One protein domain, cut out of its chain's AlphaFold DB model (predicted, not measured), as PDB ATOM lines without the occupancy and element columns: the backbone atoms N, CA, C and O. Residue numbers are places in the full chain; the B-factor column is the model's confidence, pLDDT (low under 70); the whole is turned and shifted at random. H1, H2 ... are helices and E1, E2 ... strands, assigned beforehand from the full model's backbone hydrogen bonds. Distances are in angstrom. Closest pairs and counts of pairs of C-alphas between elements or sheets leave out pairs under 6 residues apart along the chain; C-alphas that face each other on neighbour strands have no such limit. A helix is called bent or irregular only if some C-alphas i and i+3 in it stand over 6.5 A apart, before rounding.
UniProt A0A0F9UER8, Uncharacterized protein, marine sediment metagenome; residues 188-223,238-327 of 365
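AT A GLANCE: This is residues 188 to 223 and 238 to 327 of the 365 residues of an uncharacterized protein of marine sediment metagenome (UniProt A0A0F9UER8). A twisted antiparallel sheet, E1 E2 E4 E3, has H2 over one face and H1 over the other, three layers, with E2 and E4 reaching past the edge strands as an arm. The printed part has 126 residues, mixed, ordered H1 E1 E2 H2 E3 E4. It is a loose rod, 56 by 26 by 25 A, radius of gyration of the C-alphas 17.2 A.

IN THESE COORDINATES: E2, residues 239 to 253, spans 45.7 A; E4 is 309 to 323, E1 207 to 213, E3 296 to 305. H1, residues 192 to 201, begins with C-alpha 192 at (-31.049, 42.744, -19.216); H2, residues 261 to 278, is only just irregular, with C-alphas 269 and 272 6.7 A apart, and it ends with C-alpha 278 at (-23.465, 38.991, -38.463).

HOW THE PARTS SIT: N 246 of E2 and O 316 of E4 are within hydrogen-bond range, 2.9 A. H2's height over the sheet is 8.1 A; H1's, on the opposite face, 9.0 A. E2, H2, E3, with E4 between, make a split strand-helix-strand unit, crossover right-handed. H2 has 12 of 14 O i to N i+4 pairs within range.

THE WHOLE: The cut, residues 224 to 237, spans 14.4 A; pLDDT is under 70 at 203 to 205.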
ATOM      1  N   GLY A 188     -25.705  48.731 -26.315       92.06
ATOM      2  CA  GLY A 188     -25.135  47.620 -25.568       92.06
ATOM      3  C   GLY A 188     -24.978  47.957 -24.096       92.06
ATOM      4  O   GLY A 188     -25.199  49.090 -23.670       92.06
ATOM      5  N   GLY A 189     -24.644  46.942 -23.310       90.12
ATOM      6  CA  GLY A 189     -24.495  47.048 -21.864       90.12
ATOM      7  C   GLY A 189     -24.302  45.679 -21.231       90.12
ATOM      8  O   GLY A 189     -23.927  44.727 -21.913       90.12
ATOM      9  N   VAL A 190     -24.516  45.607 -19.920       89.56
ATOM     10  CA  VAL A 190     -24.035  44.491 -19.086       89.56
ATOM     11  C   VAL A 190     -25.173  43.616 -18.563       89.56
ATOM     12  O   VAL A 190     -24.939  42.486 -18.156       89.56
ATOM     13  N   ASP A 191     -26.409  44.100 -18.551       91.81
ATOM     14  CA  ASP A 191     -27.514  43.375 -17.938       91.81
ATOM     15  C   ASP A 191     -28.858  43.667 -18.610       91.81
ATOM     16  O   ASP A 191     -29.143  44.768 -19.088       91.81
ATOM     17  N   LEU A 192     -29.722  42.651 -18.615       91.75
ATOM     18  CA  LEU A 192     -31.049  42.744 -19.216       91.75
ATOM     19  C   LEU A 192     -31.954  43.752 -18.488       91.75
ATOM     20  O   LEU A 192     -32.744  44.445 -19.129       91.75
ATOM     21  N   GLU A 193     -31.846  43.862 -17.163       91.69
ATOM     22  CA  GLU A 193     -32.643  44.815 -16.381       91.69
ATOM     23  C   GLU A 193     -32.265  46.263 -16.709       91.69
ATOM     24  O   GLU A 193     -33.149  47.102 -16.923       91.69
ATOM     25  N   GLY A 194     -30.965  46.542 -16.827       89.94
ATOM     26  CA  GLY A 194     -30.430  47.802 -17.328       89.94
ATOM     27  C   GLY A 194     -30.987  48.166 -18.702       89.94
ATOM     28  O   GLY A 194     -31.447  49.297 -18.889       89.94
ATOM     29  N   PHE A 195     -31.050  47.209 -19.634       91.12
ATOM     30  CA  PHE A 195     -31.658  47.428 -20.951       91.12
ATOM     31  C   PHE A 195     -33.144  47.760 -20.875       91.12
ATOM     32  O   PHE A 195     -33.582  48.736 -21.481       91.12
ATOM     33  N   ILE A 196     -33.923  47.007 -20.092       90.88
ATOM     34  CA  ILE A 196     -35.361  47.263 -19.924       90.88
ATOM     35  C   ILE A 196     -35.587  48.656 -19.325       90.88
ATOM     36  O   ILE A 196     -36.471  49.392 -19.767       90.88
ATOM     37  N   LYS A 197     -34.784  49.049 -18.330       88.50
ATOM     38  CA  LYS A 197     -34.857  50.380 -17.718       88.50
ATOM     39  C   LYS A 197     -34.489  51.482 -18.714       88.50
ATOM     40  O   LYS A 197     -35.187  52.492 -18.769       88.50
ATOM     41  N   GLY A 198     -33.427  51.285 -19.495       85.56
ATOM     42  CA  GLY A 198     -33.017  52.200 -20.560       85.56
ATOM     43  C   GLY A 198     -34.126  52.390 -21.592       85.56
ATOM     44  O   GLY A 198     -34.559  53.513 -21.831       85.56
ATOM     45  N   TYR A 199     -34.675  51.285 -22.096       88.38
ATOM     46  CA  TYR A 199     -35.775  51.282 -23.056       88.38
ATOM     47  C   TYR A 199     -37.037  51.987 -22.526       88.38
ATOM     48  O   TYR A 199     -37.649  52.784 -23.236       88.38
ATOM     49  N   LYS A 200     -37.414  51.764 -21.256       86.19
ATOM     50  CA  LYS A 200     -38.566  52.441 -20.624       86.19
ATOM     51  C   LYS A 200     -38.386  53.963 -20.536       86.19
ATOM     52  O   LYS A 200     -39.378  54.687 -20.603       86.19
ATOM     53  N   ASN A 201     -37.154  54.450 -20.392       81.50
ATOM     54  CA  ASN A 201     -36.874  55.883 -20.288       81.50
ATOM     55  C   ASN A 201     -36.933  56.602 -21.644       81.50
ATOM     56  O   ASN A 201     -37.321  57.770 -21.690       81.50
ATOM     57  N   ASP A 202     -36.595  55.920 -22.738       72.69
ATOM     58  CA  ASP A 202     -36.348  56.549 -24.045       72.69
ATOM     59  C   ASP A 202     -37.610  56.765 -24.908       72.69
ATOM     60  O   ASP A 202     -37.571  56.752 -26.134       72.69
ATOM     61  N   LYS A 203     -38.762  56.994 -24.259       58.38
ATOM     62  CA  LYS A 203     -40.076  57.247 -24.888       58.38
ATOM     63  C   LYS A 203     -40.431  56.248 -26.006       58.38
ATOM     64  O   LYS A 203     -40.497  56.624 -27.168       58.38
ATOM     65  N   GLN A 204     -40.736  55.004 -25.620       62.81
ATOM     66  CA  GLN A 204     -41.565  54.032 -26.366       62.81
ATOM     67  C   GLN A 204     -41.381  54.007 -27.899       62.81
ATOM     68  O   GLN A 204     -42.360  53.981 -28.639       62.81
ATOM     69  N   VAL A 205     -40.143  54.002 -28.393       68.00
ATOM     70  CA  VAL A 205     -39.895  53.717 -29.812       68.00
ATOM     71  C   VAL A 205     -40.124  52.223 -30.053       68.00
ATOM     72  O   VAL A 205     -39.707  51.401 -29.233       68.00
ATOM     73  N   ASP A 206     -40.787  51.867 -31.155       81.19
ATOM     74  CA  ASP A 206     -41.353  50.524 -31.350       81.19
ATOM     75  C   ASP A 206     -40.337  49.384 -31.220       81.19
ATOM     76  O   ASP A 206     -40.654  48.373 -30.598       81.19
ATOM     77  N   TRP A 207     -39.115  49.556 -31.734       91.25
ATOM     78  CA  TRP A 207     -38.085  48.514 -31.721       91.25
ATOM     79  C   TRP A 207     -36.703  49.046 -31.359       91.25
ATOM     80  O   TRP A 207     -36.232  50.034 -31.932       91.25
ATOM     81  N   TRP A 208     -36.030  48.326 -30.464       93.06
ATOM     82  CA  TRP A 208     -34.631  48.529 -30.092       93.06
ATOM     83  C   TRP A 208     -33.890  47.199 -30.042       93.06
ATOM     84  O   TRP A 208     -34.477  46.169 -29.704       93.06
ATOM     85  N   MET A 209     -32.596  47.229 -30.342       94.81
ATOM     86  CA  MET A 209     -31.712  46.085 -30.162       94.81
ATOM     87  C   MET A 209     -30.594  46.425 -29.182       94.81
ATOM     88  O   MET A 209     -29.969  47.479 -29.282       94.81
ATOM     89  N   PHE A 210     -30.321  45.519 -28.252       95.31
ATOM     90  CA  PHE A 210     -29.224  45.627 -27.303       95.31
ATOM     91  C   PHE A 210     -28.289  44.434 -27.440       95.31
ATOM     92  O   PHE A 210     -28.720  43.283 -27.411       95.31
ATOM     93  N   CYS A 211     -27.002  44.717 -27.568       96.06
ATOM     94  CA  CYS A 211     -25.947  43.724 -27.613       96.06
ATOM     95  C   CYS A 211     -25.449  43.421 -26.195       96.06
ATOM     96  O   CYS A 211     -25.209  44.338 -25.402       96.06
ATOM     97  N   PHE A 212     -25.263  42.141 -25.889       95.31
ATOM     98  CA  PHE A 212     -24.744  41.664 -24.613       95.31
ATOM     99  C   PHE A 212     -23.654  40.620 -24.843       95.31
ATOM    100  O   PHE A 212     -23.886  39.631 -25.537       95.31
ATOM    101  N   LEU A 213     -22.475  40.838 -24.260       94.75
ATOM    102  CA  LEU A 213     -21.410  39.839 -24.235       94.75
ATOM    103  C   LEU A 213     -21.592  38.950 -23.008       94.75
ATOM    104  O   LEU A 213     -21.663  39.451 -21.890       94.75
ATOM    105  N   GLU A 214     -21.665  37.645 -23.237       94.50
ATOM    106  CA  GLU A 214     -21.763  36.650 -22.176       94.50
ATOM    107  C   GLU A 214     -20.369  36.242 -21.670       94.50
ATOM    108  O   GLU A 214     -19.336  36.633 -22.225       94.50
ATOM    109  N   ASP A 215     -20.343  35.446 -20.601       93.50
ATOM    110  CA  ASP A 215     -19.101  34.954 -20.014       93.50
ATOM    111  C   ASP A 215     -18.332  34.062 -20.998       93.50
ATOM    112  O   ASP A 215     -18.867  33.121 -21.591       93.50
ATOM    113  N   VAL A 216     -17.036  34.341 -21.141       93.06
ATOM    114  CA  VAL A 216     -16.124  33.535 -21.957       93.06
ATOM    115  C   VAL A 216     -15.791  32.247 -21.219       93.06
ATOM    116  O   VAL A 216     -15.416  32.267 -20.047       93.06
ATOM    117  N   PHE A 217     -15.847  31.121 -21.924       93.31
ATOM    118  CA  PHE A 217     -15.444  29.832 -21.376       93.31
ATOM    119  C   PHE A 217     -14.446  29.124 -22.287       93.31
ATOM    120  O   PHE A 217     -14.479  29.234 -23.512       93.31
ATOM    121  N   ALA A 218     -13.526  28.384 -21.678       92.62
ATOM    122  CA  ALA A 218     -12.532  27.619 -22.409       92.62
ATOM    123  C   ALA A 218     -13.083  26.262 -22.864       92.62
ATOM    124  O   ALA A 218     -13.753  25.554 -22.108       92.62
ATOM    125  N   SER A 219     -12.742  25.865 -24.087       90.00
ATOM    126  CA  SER A 219     -12.993  24.519 -24.583       90.00
ATOM    127  C   SER A 219     -12.031  23.541 -23.917       90.00
ATOM    128  O   SER A 219     -10.815  23.717 -23.969       90.00
ATOM    129  N   LYS A 220     -12.577  22.472 -23.334       88.06
ATOM    130  CA  LYS A 220     -11.782  21.377 -22.771       88.06
ATOM    131  C   LYS A 220     -11.081  20.590 -23.881       88.06
ATOM    132  O   LYS A 220     -11.720  20.230 -24.875       88.06
ATOM    133  N   ASP A 221      -9.800  20.274 -23.691       83.50
ATOM    134  CA  ASP A 221      -9.090  19.355 -24.583       83.50
ATOM    135  C   ASP A 221      -9.645  17.925 -24.431       83.50
ATOM    136  O   ASP A 221      -9.799  17.389 -23.331       83.50
ATOM    137  N   ARG A 222      -9.951  17.292 -25.568       84.19
ATOM    138  CA  ARG A 222     -10.501  15.932 -25.638       84.19
ATOM    139  C   ARG A 222      -9.487  14.857 -25.254       84.19
ATOM    140  O   ARG A 222      -9.896  13.736 -24.959       84.19
ATOM    141  N   ASN A 223      -8.195  15.173 -25.267       83.62
ATOM    142  CA  ASN A 223      -7.139  14.215 -24.947       83.62
ATOM    143  C   ASN A 223      -6.877  14.076 -23.440       83.62
ATOM    144  O   ASN A 223      -6.152  13.171 -23.021       83.62
ATOM    145  N   PHE A 238       1.638  26.159 -26.432       84.06
ATOM    146  CA  PHE A 238       0.382  26.502 -25.783       84.06
ATOM    147  C   PHE A 238      -0.627  26.985 -26.824       84.06
ATOM    148  O   PHE A 238      -0.450  27.999 -27.506       84.06
ATOM    149  N   ARG A 239      -1.733  26.248 -26.909       86.31
ATOM    150  CA  ARG A 239      -2.931  26.662 -27.631       86.31
ATOM    151  C   ARG A 239      -4.157  26.277 -26.828       86.31
ATOM    152  O   ARG A 239      -4.309  25.107 -26.483       86.31
ATOM    153  N   GLN A 240      -5.035  27.241 -26.591       89.38
ATOM    154  CA  GLN A 240      -6.309  27.023 -25.921       89.38
ATOM    155  C   GLN A 240      -7.423  27.692 -26.716       89.38
ATOM    156  O   GLN A 240      -7.353  28.880 -27.017       89.38
ATOM    157  N   ILE A 241      -8.465  26.934 -27.048       91.00
ATOM    158  CA  ILE A 241      -9.640  27.483 -27.729       91.00
ATOM    159  C   ILE A 241     -10.602  27.995 -26.661       91.00
ATOM    160  O   ILE A 241     -10.980  27.261 -25.749       91.00
ATOM    161  N   THR A 242     -11.022  29.243 -26.786       92.81
ATOM    162  CA  THR A 242     -12.072  29.867 -25.980       92.81
ATOM    163  C   THR A 242     -13.312  30.086 -26.831       92.81
ATOM    164  O   THR A 242     -13.231  30.244 -28.049       92.81
ATOM    165  N   ILE A 243     -14.479  30.049 -26.202       94.50
ATOM    166  CA  ILE A 243     -15.764  30.324 -26.834       94.50
ATOM    167  C   ILE A 243     -16.294  31.602 -26.193       94.50
ATOM    168  O   ILE A 243     -16.446  31.672 -24.973       94.50
ATOM    169  N   GLN A 244     -16.533  32.612 -27.026       94.69
ATOM    170  CA  GLN A 244     -17.091  33.901 -26.644       94.69
ATOM    171  C   GLN A 244     -18.555  33.963 -27.112       94.69
ATOM    172  O   GLN A 244     -18.816  34.317 -28.270       94.69
ATOM    173  N   PRO A 245     -19.513  33.562 -26.259       96.06
ATOM    174  CA  PRO A 245     -20.934  33.743 -26.528       96.06
ATOM    175  C   PRO A 245     -21.340  35.219 -26.446       96.06
ATOM    176  O   PRO A 245     -20.752  36.023 -25.720       96.06
ATOM    177  N   PHE A 246     -22.375  35.579 -27.193       96.56
ATOM    178  CA  PHE A 246     -23.044  36.867 -27.067       96.56
ATOM    179  C   PHE A 246     -24.506  36.751 -27.489       96.56
ATOM    180  O   PHE A 246     -24.874  35.918 -28.320       96.56
ATOM    181  N   THR A 247     -25.340  37.626 -26.939       97.50
ATOM    182  CA  THR A 247     -26.779  37.637 -27.186       97.50
ATOM    183  C   THR A 247     -27.241  39.018 -27.635       97.50
ATOM    184  O   THR A 247     -26.857  40.047 -27.077       97.50
ATOM    185  N   LEU A 248     -28.088  39.036 -28.662       97.25
ATOM    186  CA  LEU A 248     -28.795  40.219 -29.133       97.25
ATOM    187  C   LEU A 248     -30.210  40.199 -28.553       97.25
ATOM    188  O   LEU A 248     -31.009  39.315 -28.874       97.25
ATOM    189  N   TYR A 249     -30.522  41.170 -27.704       97.00
ATOM    190  CA  TYR A 249     -31.852  41.367 -27.145       97.00
ATOM    191  C   TYR A 249     -32.636  42.356 -27.997       97.00
ATOM    192  O   TYR A 249     -32.308  43.538 -28.054       97.00
ATOM    193  N   VAL A 250     -33.701  41.882 -28.631       95.62
ATOM    194  CA  VAL A 250     -34.647  42.717 -29.371       95.62
ATOM    195  C   VAL A 250     -35.825  43.038 -28.464       95.62
ATOM    196  O   VAL A 250     -36.471  42.131 -27.940       95.62
ATOM    197  N   MET A 251     -36.096  44.327 -28.275       94.44
ATOM    198  CA  MET A 251     -37.153  44.836 -27.405       94.44
ATOM    199  C   MET A 251     -38.240  45.523 -28.219       94.44
ATOM    200  O   MET A 251     -37.934  46.350 -29.079       94.44
ATOM    201  N   LYS A 252     -39.499  45.206 -27.899       93.25
ATOM    202  CA  LYS A 252     -40.684  45.872 -28.443       93.25
ATOM    203  C   LYS A 252     -41.691  46.201 -27.362       93.25
ATOM    204  O   LYS A 252     -42.008  45.365 -26.513       93.25
ATOM    205  N   ASN A 253     -42.243  47.403 -27.441       91.31
ATOM    206  CA  ASN A 253     -43.415  47.785 -26.678       91.31
ATOM    207  C   ASN A 253     -44.649  47.067 -27.245       91.31
ATOM    208  O   ASN A 253     -44.957  47.147 -28.431       91.31
ATOM    209  N   VAL A 254     -45.352  46.355 -26.374       91.44
ATOM    210  CA  VAL A 254     -46.551  45.564 -26.676       91.44
ATOM    211  C   VAL A 254     -47.711  45.945 -25.758       91.44
ATOM    212  O   VAL A 254     -48.625  45.152 -25.555       91.44
ATOM    213  N   SER A 255     -47.692  47.160 -25.196       83.31
ATOM    214  CA  SER A 255     -48.789  47.699 -24.384       83.31
ATOM    215  C   SER A 255     -50.100  47.750 -25.189       83.31
ATOM    216  O   SER A 255     -50.382  48.693 -25.916       83.31
ATOM    217  N   GLY A 256     -50.897  46.684 -25.089       80.62
ATOM    218  CA  GLY A 256     -52.126  46.481 -25.865       80.62
ATOM    219  C   GLY A 256     -52.280  45.070 -26.443       80.62
ATOM    220  O   GLY A 256     -53.405  44.648 -26.698       80.62
ATOM    221  N   ASP A 257     -51.188  44.311 -26.577       84.81
ATOM    222  CA  ASP A 257     -51.199  42.893 -26.953       84.81
ATOM    223  C   ASP A 257     -50.836  42.029 -25.739       84.81
ATOM    224  O   ASP A 257     -49.668  41.820 -25.413       84.81
ATOM    225  N   ALA A 258     -51.864  41.498 -25.071       84.19
ATOM    226  CA  ALA A 258     -51.708  40.685 -23.865       84.19
ATOM    227  C   ALA A 258     -50.887  39.400 -24.080       84.19
ATOM    228  O   ALA A 258     -50.414  38.814 -23.108       84.19
ATOM    229  N   LEU A 259     -50.735  38.944 -25.328       88.75
ATOM    230  CA  LEU A 259     -50.016  37.714 -25.658       88.75
ATOM    231  C   LEU A 259     -48.706  37.973 -26.410       88.75
ATOM    232  O   LEU A 259     -47.942  37.028 -26.606       88.75
ATOM    233  N   ALA A 260     -48.442  39.220 -26.819       91.12
ATOM    234  CA  ALA A 260     -47.286  39.621 -27.623       91.12
ATOM    235  C   ALA A 260     -47.051  38.719 -28.850       91.12
ATOM    236  O   ALA A 260     -45.909  38.488 -29.258       91.12
ATOM    237  N   ARG A 261     -48.128  38.177 -29.434       93.19
ATOM    238  CA  ARG A 261     -48.027  37.203 -30.526       93.19
ATOM    239  C   ARG A 261     -47.414  37.858 -31.755       93.19
ATOM    240  O   ARG A 261     -46.488  37.302 -32.333       93.19
ATOM    241  N   GLN A 262     -47.889  39.054 -32.105       92.12
ATOM    242  CA  GLN A 262     -47.374  39.765 -33.272       92.12
ATOM    243  C   GLN A 262     -45.887  40.083 -33.099       92.12
ATOM    244  O   GLN A 262     -45.107  39.876 -34.015       92.12
ATOM    245  N   ALA A 263     -45.471  40.504 -31.901       92.69
ATOM    246  CA  ALA A 263     -44.063  40.776 -31.624       92.69
ATOM    247  C   ALA A 263     -43.182  39.522 -31.756       92.69
ATOM    248  O   ALA A 263     -42.054  39.624 -32.234       92.69
ATOM    249  N   ARG A 264     -43.684  38.334 -31.379       94.25
ATOM    250  CA  ARG A 264     -42.969  37.072 -31.621       94.25
ATOM    251  C   ARG A 264     -42.828  36.792 -33.117       94.25
ATOM    252  O   ARG A 264     -41.712  36.504 -33.541       94.25
ATOM    253  N   ASP A 265     -43.918  36.885 -33.878       95.00
ATOM    254  CA  ASP A 265     -43.941  36.620 -35.326       95.00
ATOM    255  C   ASP A 265     -43.040  37.614 -36.096       95.00
ATOM    256  O   ASP A 265     -42.298  37.233 -37.006       95.00
ATOM    257  N   ASP A 266     -43.021  38.882 -35.678       93.75
ATOM    258  CA  ASP A 266     -42.126  39.903 -36.230       93.75
ATOM    259  C   ASP A 266     -40.650  39.533 -35.981       93.75
ATOM    260  O   ASP A 266     -39.832  39.594 -36.896       93.75
ATOM    261  N   CYS A 267     -40.296  39.068 -34.774       94.75
ATOM    262  CA  CYS A 267     -38.932  38.618 -34.481       94.75
ATOM    263  C   CYS A 267     -38.499  37.407 -35.328       94.75
ATOM    264  O   CYS A 267     -37.330  37.330 -35.703       94.75
ATOM    265  N   GLU A 268     -39.410  36.483 -35.649       94.00
ATOM    266  CA  GLU A 268     -39.129  35.380 -36.586       94.00
ATOM    267  C   GLU A 268     -38.803  35.914 -37.986       94.00
ATOM    268  O   GLU A 268     -37.856  35.467 -38.631       94.00
ATOM    269  N   THR A 269     -39.541  36.928 -38.436       93.38
ATOM    270  CA  THR A 269     -39.317  37.571 -39.739       93.38
ATOM    271  C   THR A 269     -37.969  38.299 -39.778       93.38
ATOM    272  O   THR A 269     -37.227  38.223 -40.759       93.38
ATOM    273  N   MET A 270     -37.600  38.961 -38.681       93.38
ATOM    274  CA  MET A 270     -36.349  39.714 -38.554       93.38
ATOM    275  C   MET A 270     -35.107  38.827 -38.449       93.38
ATOM    276  O   MET A 270     -33.996  39.296 -38.721       93.38
ATOM    277  N   PHE A 271     -35.275  37.555 -38.079       95.12
ATOM    278  CA  PHE A 271     -34.172  36.623 -37.864       95.12
ATOM    279  C   PHE A 271     -33.242  36.537 -39.076       95.12
ATOM    280  O   PHE A 271     -32.022  36.624 -38.931       95.12
ATOM    281  N   GLN A 272     -33.805  36.460 -40.287       94.69
ATOM    282  CA  GLN A 272     -33.010  36.408 -41.514       94.69
ATOM    283  C   GLN A 272     -32.120  37.650 -41.670       94.69
ATOM    284  O   GLN A 272     -30.951  37.521 -42.036       94.69
ATOM    285  N   GLY A 273     -32.656  38.840 -41.386       93.81
ATOM    286  CA  GLY A 273     -31.912  40.092 -41.502       93.81
ATOM    287  C   GLY A 273     -30.789  40.203 -40.471       93.81
ATOM    288  O   GLY A 273     -29.671  40.587 -40.818       93.81
ATOM    289  N   ILE A 274     -31.046  39.777 -39.231       95.75
ATOM    290  CA  ILE A 274     -30.023  39.702 -38.177       95.75
ATOM    291  C   ILE A 274     -28.913  38.735 -38.598       95.75
ATOM    292  O   ILE A 274     -27.741  39.103 -38.586       95.75
ATOM    293  N   CYS A 275     -29.267  37.530 -39.053       96.31
ATOM    294  CA  CYS A 275     -28.299  36.539 -39.513       96.31
ATOM    295  C   CYS A 275     -27.425  37.052 -40.661       96.31
ATOM    296  O   CYS A 275     -26.206  36.904 -40.595       96.31
ATOM    297  N   LYS A 276     -28.015  37.690 -41.681       94.38
ATOM    298  CA  LYS A 276     -27.266  38.288 -42.802       94.38
ATOM    299  C   LYS A 276     -26.294  39.387 -42.364       94.38
ATOM    300  O   LYS A 276     -25.323  39.640 -43.065       94.38
ATOM    301  N   SER A 277     -26.547  40.020 -41.221       94.06
ATOM    302  CA  SER A 277     -25.731  41.129 -40.721       94.06
ATOM    303  C   SER A 277     -24.496  40.673 -39.936       94.06
ATOM    304  O   SER A 277     -23.559  41.455 -39.778       94.06
ATOM    305  N   ILE A 278     -24.483  39.433 -39.430       95.25
ATOM    306  CA  ILE A 278     -23.465  38.991 -38.463       95.25
ATOM    307  C   ILE A 278     -22.890  37.592 -38.698       95.25
ATOM    308  O   ILE A 278     -21.742  37.340 -38.332       95.25
ATOM    309  N   LEU A 279     -23.642  36.657 -39.286       95.25
ATOM    310  CA  LEU A 279     -23.142  35.295 -39.458       95.25
ATOM    311  C   LEU A 279     -21.908  35.272 -40.350       95.25
ATOM    312  O   LEU A 279     -21.822  35.993 -41.339       95.25
ATOM    313  N   MET A 280     -20.964  34.399 -39.999       94.00
ATOM    314  CA  MET A 280     -19.669  34.270 -40.669       94.00
ATOM    315  C   MET A 280     -18.756  35.498 -40.589       94.00
ATOM    316  O   MET A 280     -17.616  35.410 -41.051       94.00
ATOM    317  N   HIS A 281     -19.176  36.595 -39.955       94.00
ATOM    318  CA  HIS A 281     -18.256  37.663 -39.594       94.00
ATOM    319  C   HIS A 281     -17.225  37.140 -38.583       94.00
ATOM    320  O   HIS A 281     -17.499  36.197 -37.834       94.00
ATOM    321  N   ARG A 282     -16.021  37.712 -38.601       93.69
ATOM    322  CA  ARG A 282     -14.944  37.385 -37.665       93.69
ATOM    323  C   ARG A 282     -14.610  38.651 -36.904       93.69
ATOM    324  O   ARG A 282     -14.041  39.566 -37.483       93.69
ATOM    325  N   PHE A 283     -14.973  38.706 -35.632       93.25
ATOM    326  CA  PHE A 283     -14.550  39.818 -34.795       93.25
ATOM    327  C   PHE A 283     -13.103  39.611 -34.346       93.25
ATOM    328  O   PHE A 283     -12.667  38.473 -34.141       93.25
ATOM    329  N   ASP A 284     -12.362  40.696 -34.142       92.19
ATOM    330  CA  ASP A 284     -11.025  40.611 -33.558       92.19
ATOM    331  C   ASP A 284     -11.122  40.026 -32.142       92.19
ATOM    332  O   ASP A 284     -11.865  40.530 -31.294       92.19
ATOM    333  N   SER A 285     -10.393  38.944 -31.867       85.75
ATOM    334  CA  SER A 285     -10.380  38.309 -30.551       85.75
ATOM    335  C   SER A 285      -9.704  39.165 -29.476       85.75
ATOM    336  O   SER A 285      -9.995  38.943 -28.305       85.75
ATOM    337  N   GLN A 286      -8.898  40.167 -29.857       87.69
ATOM    338  CA  GLN A 286      -7.979  40.919 -28.983       87.69
ATOM    339  C   GLN A 286      -6.820  40.071 -28.420       87.69
ATOM    340  O   GLN A 286      -6.010  40.570 -27.639       87.69
ATOM    341  N   PHE A 287      -6.715  38.803 -28.824       86.56
ATOM    342  CA  PHE A 287      -5.577  37.934 -28.530       86.56
ATOM    343  C   PHE A 287      -4.532  38.017 -29.648       86.56
ATOM    344  O   PHE A 287      -4.774  38.554 -30.729       86.56
ATOM    345  N   GLY A 288      -3.356  37.440 -29.424       75.81
ATOM    346  CA  GLY A 288      -2.202  37.489 -30.318       75.81
ATOM    347  C   GLY A 288      -2.419  36.836 -31.684       75.81
ATOM    348  O   GLY A 288      -1.562  36.973 -32.564       75.81
ATOM    349  N   VAL A 289      -3.545  36.138 -31.865       77.50
ATOM    350  CA  VAL A 289      -3.976  35.520 -33.125       77.50
ATOM    351  C   VAL A 289      -4.982  36.393 -33.904       77.50
ATOM    352  O   VAL A 289      -5.247  36.111 -35.071       77.50
ATOM    353  N   GLY A 290      -5.476  37.491 -33.318       84.25
ATOM    354  CA  GLY A 290      -6.347  38.473 -33.974       84.25
ATOM    355  C   GLY A 290      -7.726  37.911 -34.330       84.25
ATOM    356  O   GLY A 290      -8.420  37.346 -33.484       84.25
ATOM    357  N   GLU A 291      -8.140  38.046 -35.589       83.94
ATOM    358  CA  GLU A 291      -9.431  37.556 -36.086       83.94
ATOM    359  C   GLU A 291      -9.430  36.036 -36.313       83.94
ATOM    360  O   GLU A 291      -8.858  35.518 -37.278       83.94
ATOM    361  N   GLN A 292     -10.141  35.306 -35.455       79.25
ATOM    362  CA  GLN A 292     -10.335  33.866 -35.596       79.25
ATOM    363  C   GLN A 292     -11.732  33.426 -35.191       79.25
ATOM    364  O   GLN A 292     -12.365  34.050 -34.348       79.25
ATOM    365  N   GLY A 293     -12.182  32.325 -35.798       85.62
ATOM    366  CA  GLY A 293     -13.526  31.796 -35.613       85.62
ATOM    367  C   GLY A 293     -14.578  32.642 -36.317       85.62
ATOM    368  O   GLY A 293     -14.542  33.867 -36.312       85.62
ATOM    369  N   HIS A 294     -15.525  31.969 -36.951       93.88
ATOM    370  CA  HIS A 294     -16.694  32.633 -37.501       93.88
ATOM    371  C   HIS A 294     -17.763  32.754 -36.419       93.88
ATOM    372  O   HIS A 294     -17.866  31.892 -35.544       93.88
ATOM    373  N   VAL A 295     -18.586  33.796 -36.498       96.12
ATOM    374  CA  VAL A 295     -19.812  33.851 -35.704       96.12
ATOM    375  C   VAL A 295     -20.754  32.735 -36.153       96.12
ATOM    376  O   VAL A 295     -21.113  32.634 -37.332       96.12
ATOM    377  N   HIS A 296     -21.198  31.936 -35.189       96.69
ATOM    378  CA  HIS A 296     -22.174  30.870 -35.356       96.69
ATOM    379  C   HIS A 296     -23.448  31.178 -34.579       96.69
ATOM    380  O   HIS A 296     -23.407  31.664 -33.451       96.69
ATOM    381  N   PHE A 297     -24.587  30.857 -35.186       97.62
ATOM    382  CA  PHE A 297     -25.879  30.898 -34.514       97.62
ATOM    383  C   PHE A 297     -26.009  29.739 -33.521       97.62
ATOM    384  O   PHE A 297     -25.646  28.609 -33.852       97.62
ATOM    385  N   MET A 298     -26.562  30.017 -32.342       97.12
ATOM    386  CA  MET A 298     -26.791  29.016 -31.302       97.12
ATOM    387  C   MET A 298     -28.273  28.705 -31.144       97.12
ATOM    388  O   MET A 298     -28.705  27.571 -31.346       97.12
ATOM    389  N   ASN A 299     -29.057  29.709 -30.765       97.62
ATOM    390  CA  ASN A 299     -30.494  29.594 -30.572       97.62
ATOM    391  C   ASN A 299     -31.138  30.989 -30.568       97.62
ATOM    392  O   ASN A 299     -30.459  32.015 -30.599       97.62
ATOM    393  N   HIS A 300     -32.467  31.023 -30.536       98.12
ATOM    394  CA  HIS A 300     -33.212  32.243 -30.271       98.12
ATOM    395  C   HIS A 300     -34.541  31.919 -29.590       98.12
ATOM    396  O   HIS A 300     -35.070  30.811 -29.715       98.12
ATOM    397  N   GLY A 301     -35.091  32.863 -28.833       96.94
ATOM    398  CA  GLY A 301     -36.224  32.588 -27.960       96.94
ATOM    399  C   GLY A 301     -36.752  33.815 -27.235       96.94
ATOM    400  O   GLY A 301     -36.198  34.906 -27.314       96.94
ATOM    401  N   ARG A 302     -37.854  33.642 -26.502       96.25
ATOM    402  CA  ARG A 302     -38.357  34.681 -25.595       96.25
ATOM    403  C   ARG A 302     -37.453  34.751 -24.363       96.25
ATOM    404  O   ARG A 302     -37.363  33.765 -23.635       96.25
ATOM    405  N   ALA A 303     -36.895  35.926 -24.089       96.31
ATOM    406  CA  ALA A 303     -36.116  36.191 -22.882       96.31
ATOM    407  C   ALA A 303     -36.976  36.772 -21.753       96.31
ATOM    408  O   ALA A 303     -36.883  36.337 -20.608       96.31
ATOM    409  N   HIS A 304     -37.851  37.731 -22.071       95.25
ATOM    410  CA  HIS A 304     -38.664  38.428 -21.078       95.25
ATOM    411  C   HIS A 304     -40.014  38.870 -21.655       95.25
ATOM    412  O   HIS A 304     -40.139  39.125 -22.853       95.25
ATOM    413  N   PHE A 305     -41.033  38.938 -20.798       93.94
ATOM    414  CA  PHE A 305     -42.342  39.503 -21.115       93.94
ATOM    415  C   PHE A 305     -43.040  39.946 -19.822       93.94
ATOM    416  O   PHE A 305     -43.299  39.101 -18.965       93.94
ATOM    417  N   ASP A 306     -43.350  41.240 -19.690       90.75
ATOM    418  CA  ASP A 306     -44.043  41.822 -18.520       90.75
ATOM    419  C   ASP A 306     -45.457  42.353 -18.839       90.75
ATOM    420  O   ASP A 306     -46.076  43.018 -18.011       90.75
ATOM    421  N   GLY A 307     -45.983  42.067 -20.036       87.00
ATOM    422  CA  GLY A 307     -47.277  42.574 -20.513       87.00
ATOM    423  C   GLY A 307     -47.224  43.971 -21.140       87.00
ATOM    424  O   GLY A 307     -48.154  44.346 -21.849       87.00
ATOM    425  N   ALA A 308     -46.141  44.724 -20.935       89.62
ATOM    426  CA  ALA A 308     -45.897  46.001 -21.605       89.62
ATOM    427  C   ALA A 308     -44.741  45.907 -22.606       89.62
ATOM    428  O   ALA A 308     -44.757  46.580 -23.630       89.62
ATOM    429  N   ILE A 309     -43.746  45.066 -22.328       92.19
ATOM    430  CA  ILE A 309     -42.554  44.885 -23.150       92.19
ATOM    431  C   ILE A 309     -42.372  43.407 -23.447       92.19
ATOM    432  O   ILE A 309     -42.455  42.553 -22.562       92.19
ATOM    433  N   TYR A 310     -42.074  43.122 -24.707       94.50
ATOM    434  CA  TYR A 310     -41.612  41.830 -25.172       94.50
ATOM    435  C   TYR A 310     -40.113  41.900 -25.464       94.50
ATOM    436  O   TYR A 310     -39.658  42.827 -26.137       94.50
ATOM    437  N   VAL A 311     -39.352  40.919 -24.970       95.81
ATOM    438  CA  VAL A 311     -37.922  40.780 -25.264       95.81
ATOM    439  C   VAL A 311     -37.632  39.411 -25.864       95.81
ATOM    440  O   VAL A 311     -37.916  38.368 -25.259       95.81
ATOM    441  N   HIS A 312     -37.001  39.423 -27.032       97.69
ATOM    442  CA  HIS A 312     -36.505  38.248 -27.736       97.69
ATOM    443  C   HIS A 312     -34.977  38.212 -27.668       97.69
ATOM    444  O   HIS A 312     -34.337  39.235 -27.878       97.69
ATOM    445  N   ALA A 313     -34.395  37.052 -27.386       97.94
ATOM    446  CA  ALA A 313     -32.954  36.828 -27.411       97.94
ATOM    447  C   ALA A 313     -32.563  36.055 -28.668       97.94
ATOM    448  O   ALA A 313     -33.182  35.032 -28.964       97.94
ATOM    449  N   PHE A 314     -31.531  36.520 -29.364       98.06
ATOM    450  CA  PHE A 314     -30.822  35.783 -30.408       98.06
ATOM    451  C   PHE A 314     -29.389  35.551 -29.942       98.06
ATOM    452  O   PHE A 314     -28.632  36.510 -29.799       98.06
ATOM    453  N   SER A 315     -29.024  34.298 -29.700       97.94
ATOM    454  CA  SER A 315     -27.722  33.936 -29.150       97.94
ATOM    455  C   SER A 315     -26.798  33.400 -30.234       97.94
ATOM    456  O   SER A 315     -27.175  32.579 -31.080       97.94
ATOM    457  N   PHE A 316     -25.558  33.855 -30.173       97.94
ATOM    458  CA  PHE A 316     -24.488  33.536 -31.097       97.94
ATOM    459  C   PHE A 316     -23.213  33.231 -30.314       97.94
ATOM    460  O   PHE A 316     -23.109  33.502 -29.119       97.94
ATOM    461  N   GLN A 317     -22.219  32.675 -30.995       96.44
ATOM    462  CA  GLN A 317     -20.894  32.483 -30.422       96.44
ATOM    463  C   GLN A 317     -19.805  32.634 -31.475       96.44
ATOM    464  O   GLN A 317     -20.021  32.329 -32.648       96.44
ATOM    465  N   GLN A 318     -18.619  33.031 -31.032       94.69
ATOM    466  CA  GLN A 318     -17.387  32.966 -31.810       94.69
ATOM    467  C   GLN A 318     -16.335  32.174 -31.027       94.69
ATOM    468  O   GLN A 318     -16.302  32.213 -29.799       94.69
ATOM    469  N   THR A 319     -15.481  31.434 -31.728       93.31
ATOM    470  CA  THR A 319     -14.329  30.747 -31.130       93.31
ATOM    471  C   THR A 319     -13.069  31.586 -31.292       93.31
ATOM    472  O   THR A 319     -12.768  31.989 -32.410       93.31
ATOM    473  N   CYS A 320     -12.297  31.775 -30.232       91.69
ATOM    474  CA  CYS A 320     -11.045  32.528 -30.250       91.69
ATOM    475  C   CYS A 320      -9.898  31.644 -29.747       91.69
ATOM    476  O   CYS A 320     -10.085  30.920 -28.769       91.69
ATOM    477  N   ASP A 321      -8.712  31.734 -30.348       90.00
ATOM    478  CA  ASP A 321      -7.542  31.003 -29.854       90.00
ATOM    479  C   ASP A 321      -6.655  31.894 -28.986       90.00
ATOM    480  O   ASP A 321      -6.233  32.977 -29.394       90.00
ATOM    481  N   LEU A 322      -6.314  31.376 -27.812       89.12
ATOM    482  CA  LEU A 322      -5.186  31.824 -27.012       89.12
ATOM    483  C   LEU A 322      -3.944  31.060 -27.461       89.12
ATOM    484  O   LEU A 322      -3.977  29.835 -27.617       89.12
ATOM    485  N   SER A 323      -2.849  31.785 -27.650       87.94
ATOM    486  CA  SER A 323      -1.566  31.252 -28.106       87.94
ATOM    487  C   SER A 323      -0.446  31.556 -27.115       87.94
ATOM    488  O   SER A 323      -0.624  32.343 -26.188       87.94
ATOM    489  N   ASP A 324       0.751  31.018 -27.354       84.75
ATOM    490  CA  ASP A 324       1.967  31.370 -26.601       84.75
ATOM    491  C   ASP A 324       2.192  32.889 -26.468       84.75
ATOM    492  O   ASP A 324       2.754  33.353 -25.474       84.75
ATOM    493  N   ARG A 325       1.751  33.684 -27.457       85.31
ATOM    494  CA  ARG A 325       1.883  35.153 -27.440       85.31
ATOM    495  C   ARG A 325       1.041  35.818 -26.353       85.31
ATOM    496  O   ARG A 325       1.374  36.926 -25.947       85.31
ATOM    497  N   ASP A 326      -0.003  35.134 -25.902       87.19
ATOM    498  CA  ASP A 326      -0.962  35.587 -24.894       87.19
ATOM    499  C   ASP A 326      -0.576  35.137 -23.481       87.19
ATOM    500  O   ASP A 326      -1.244  35.470 -22.503       87.19
ATOM    501  N   THR A 327       0.508  34.368 -23.356       85.38
ATOM    502  CA  THR A 327       0.973  33.836 -22.076       85.38
ATOM    503  C   THR A 327       2.045  34.723 -21.454       85.38
ATOM    504  O   THR A 327       2.824  35.398 -22.136       85.38
TER     505      THR A 327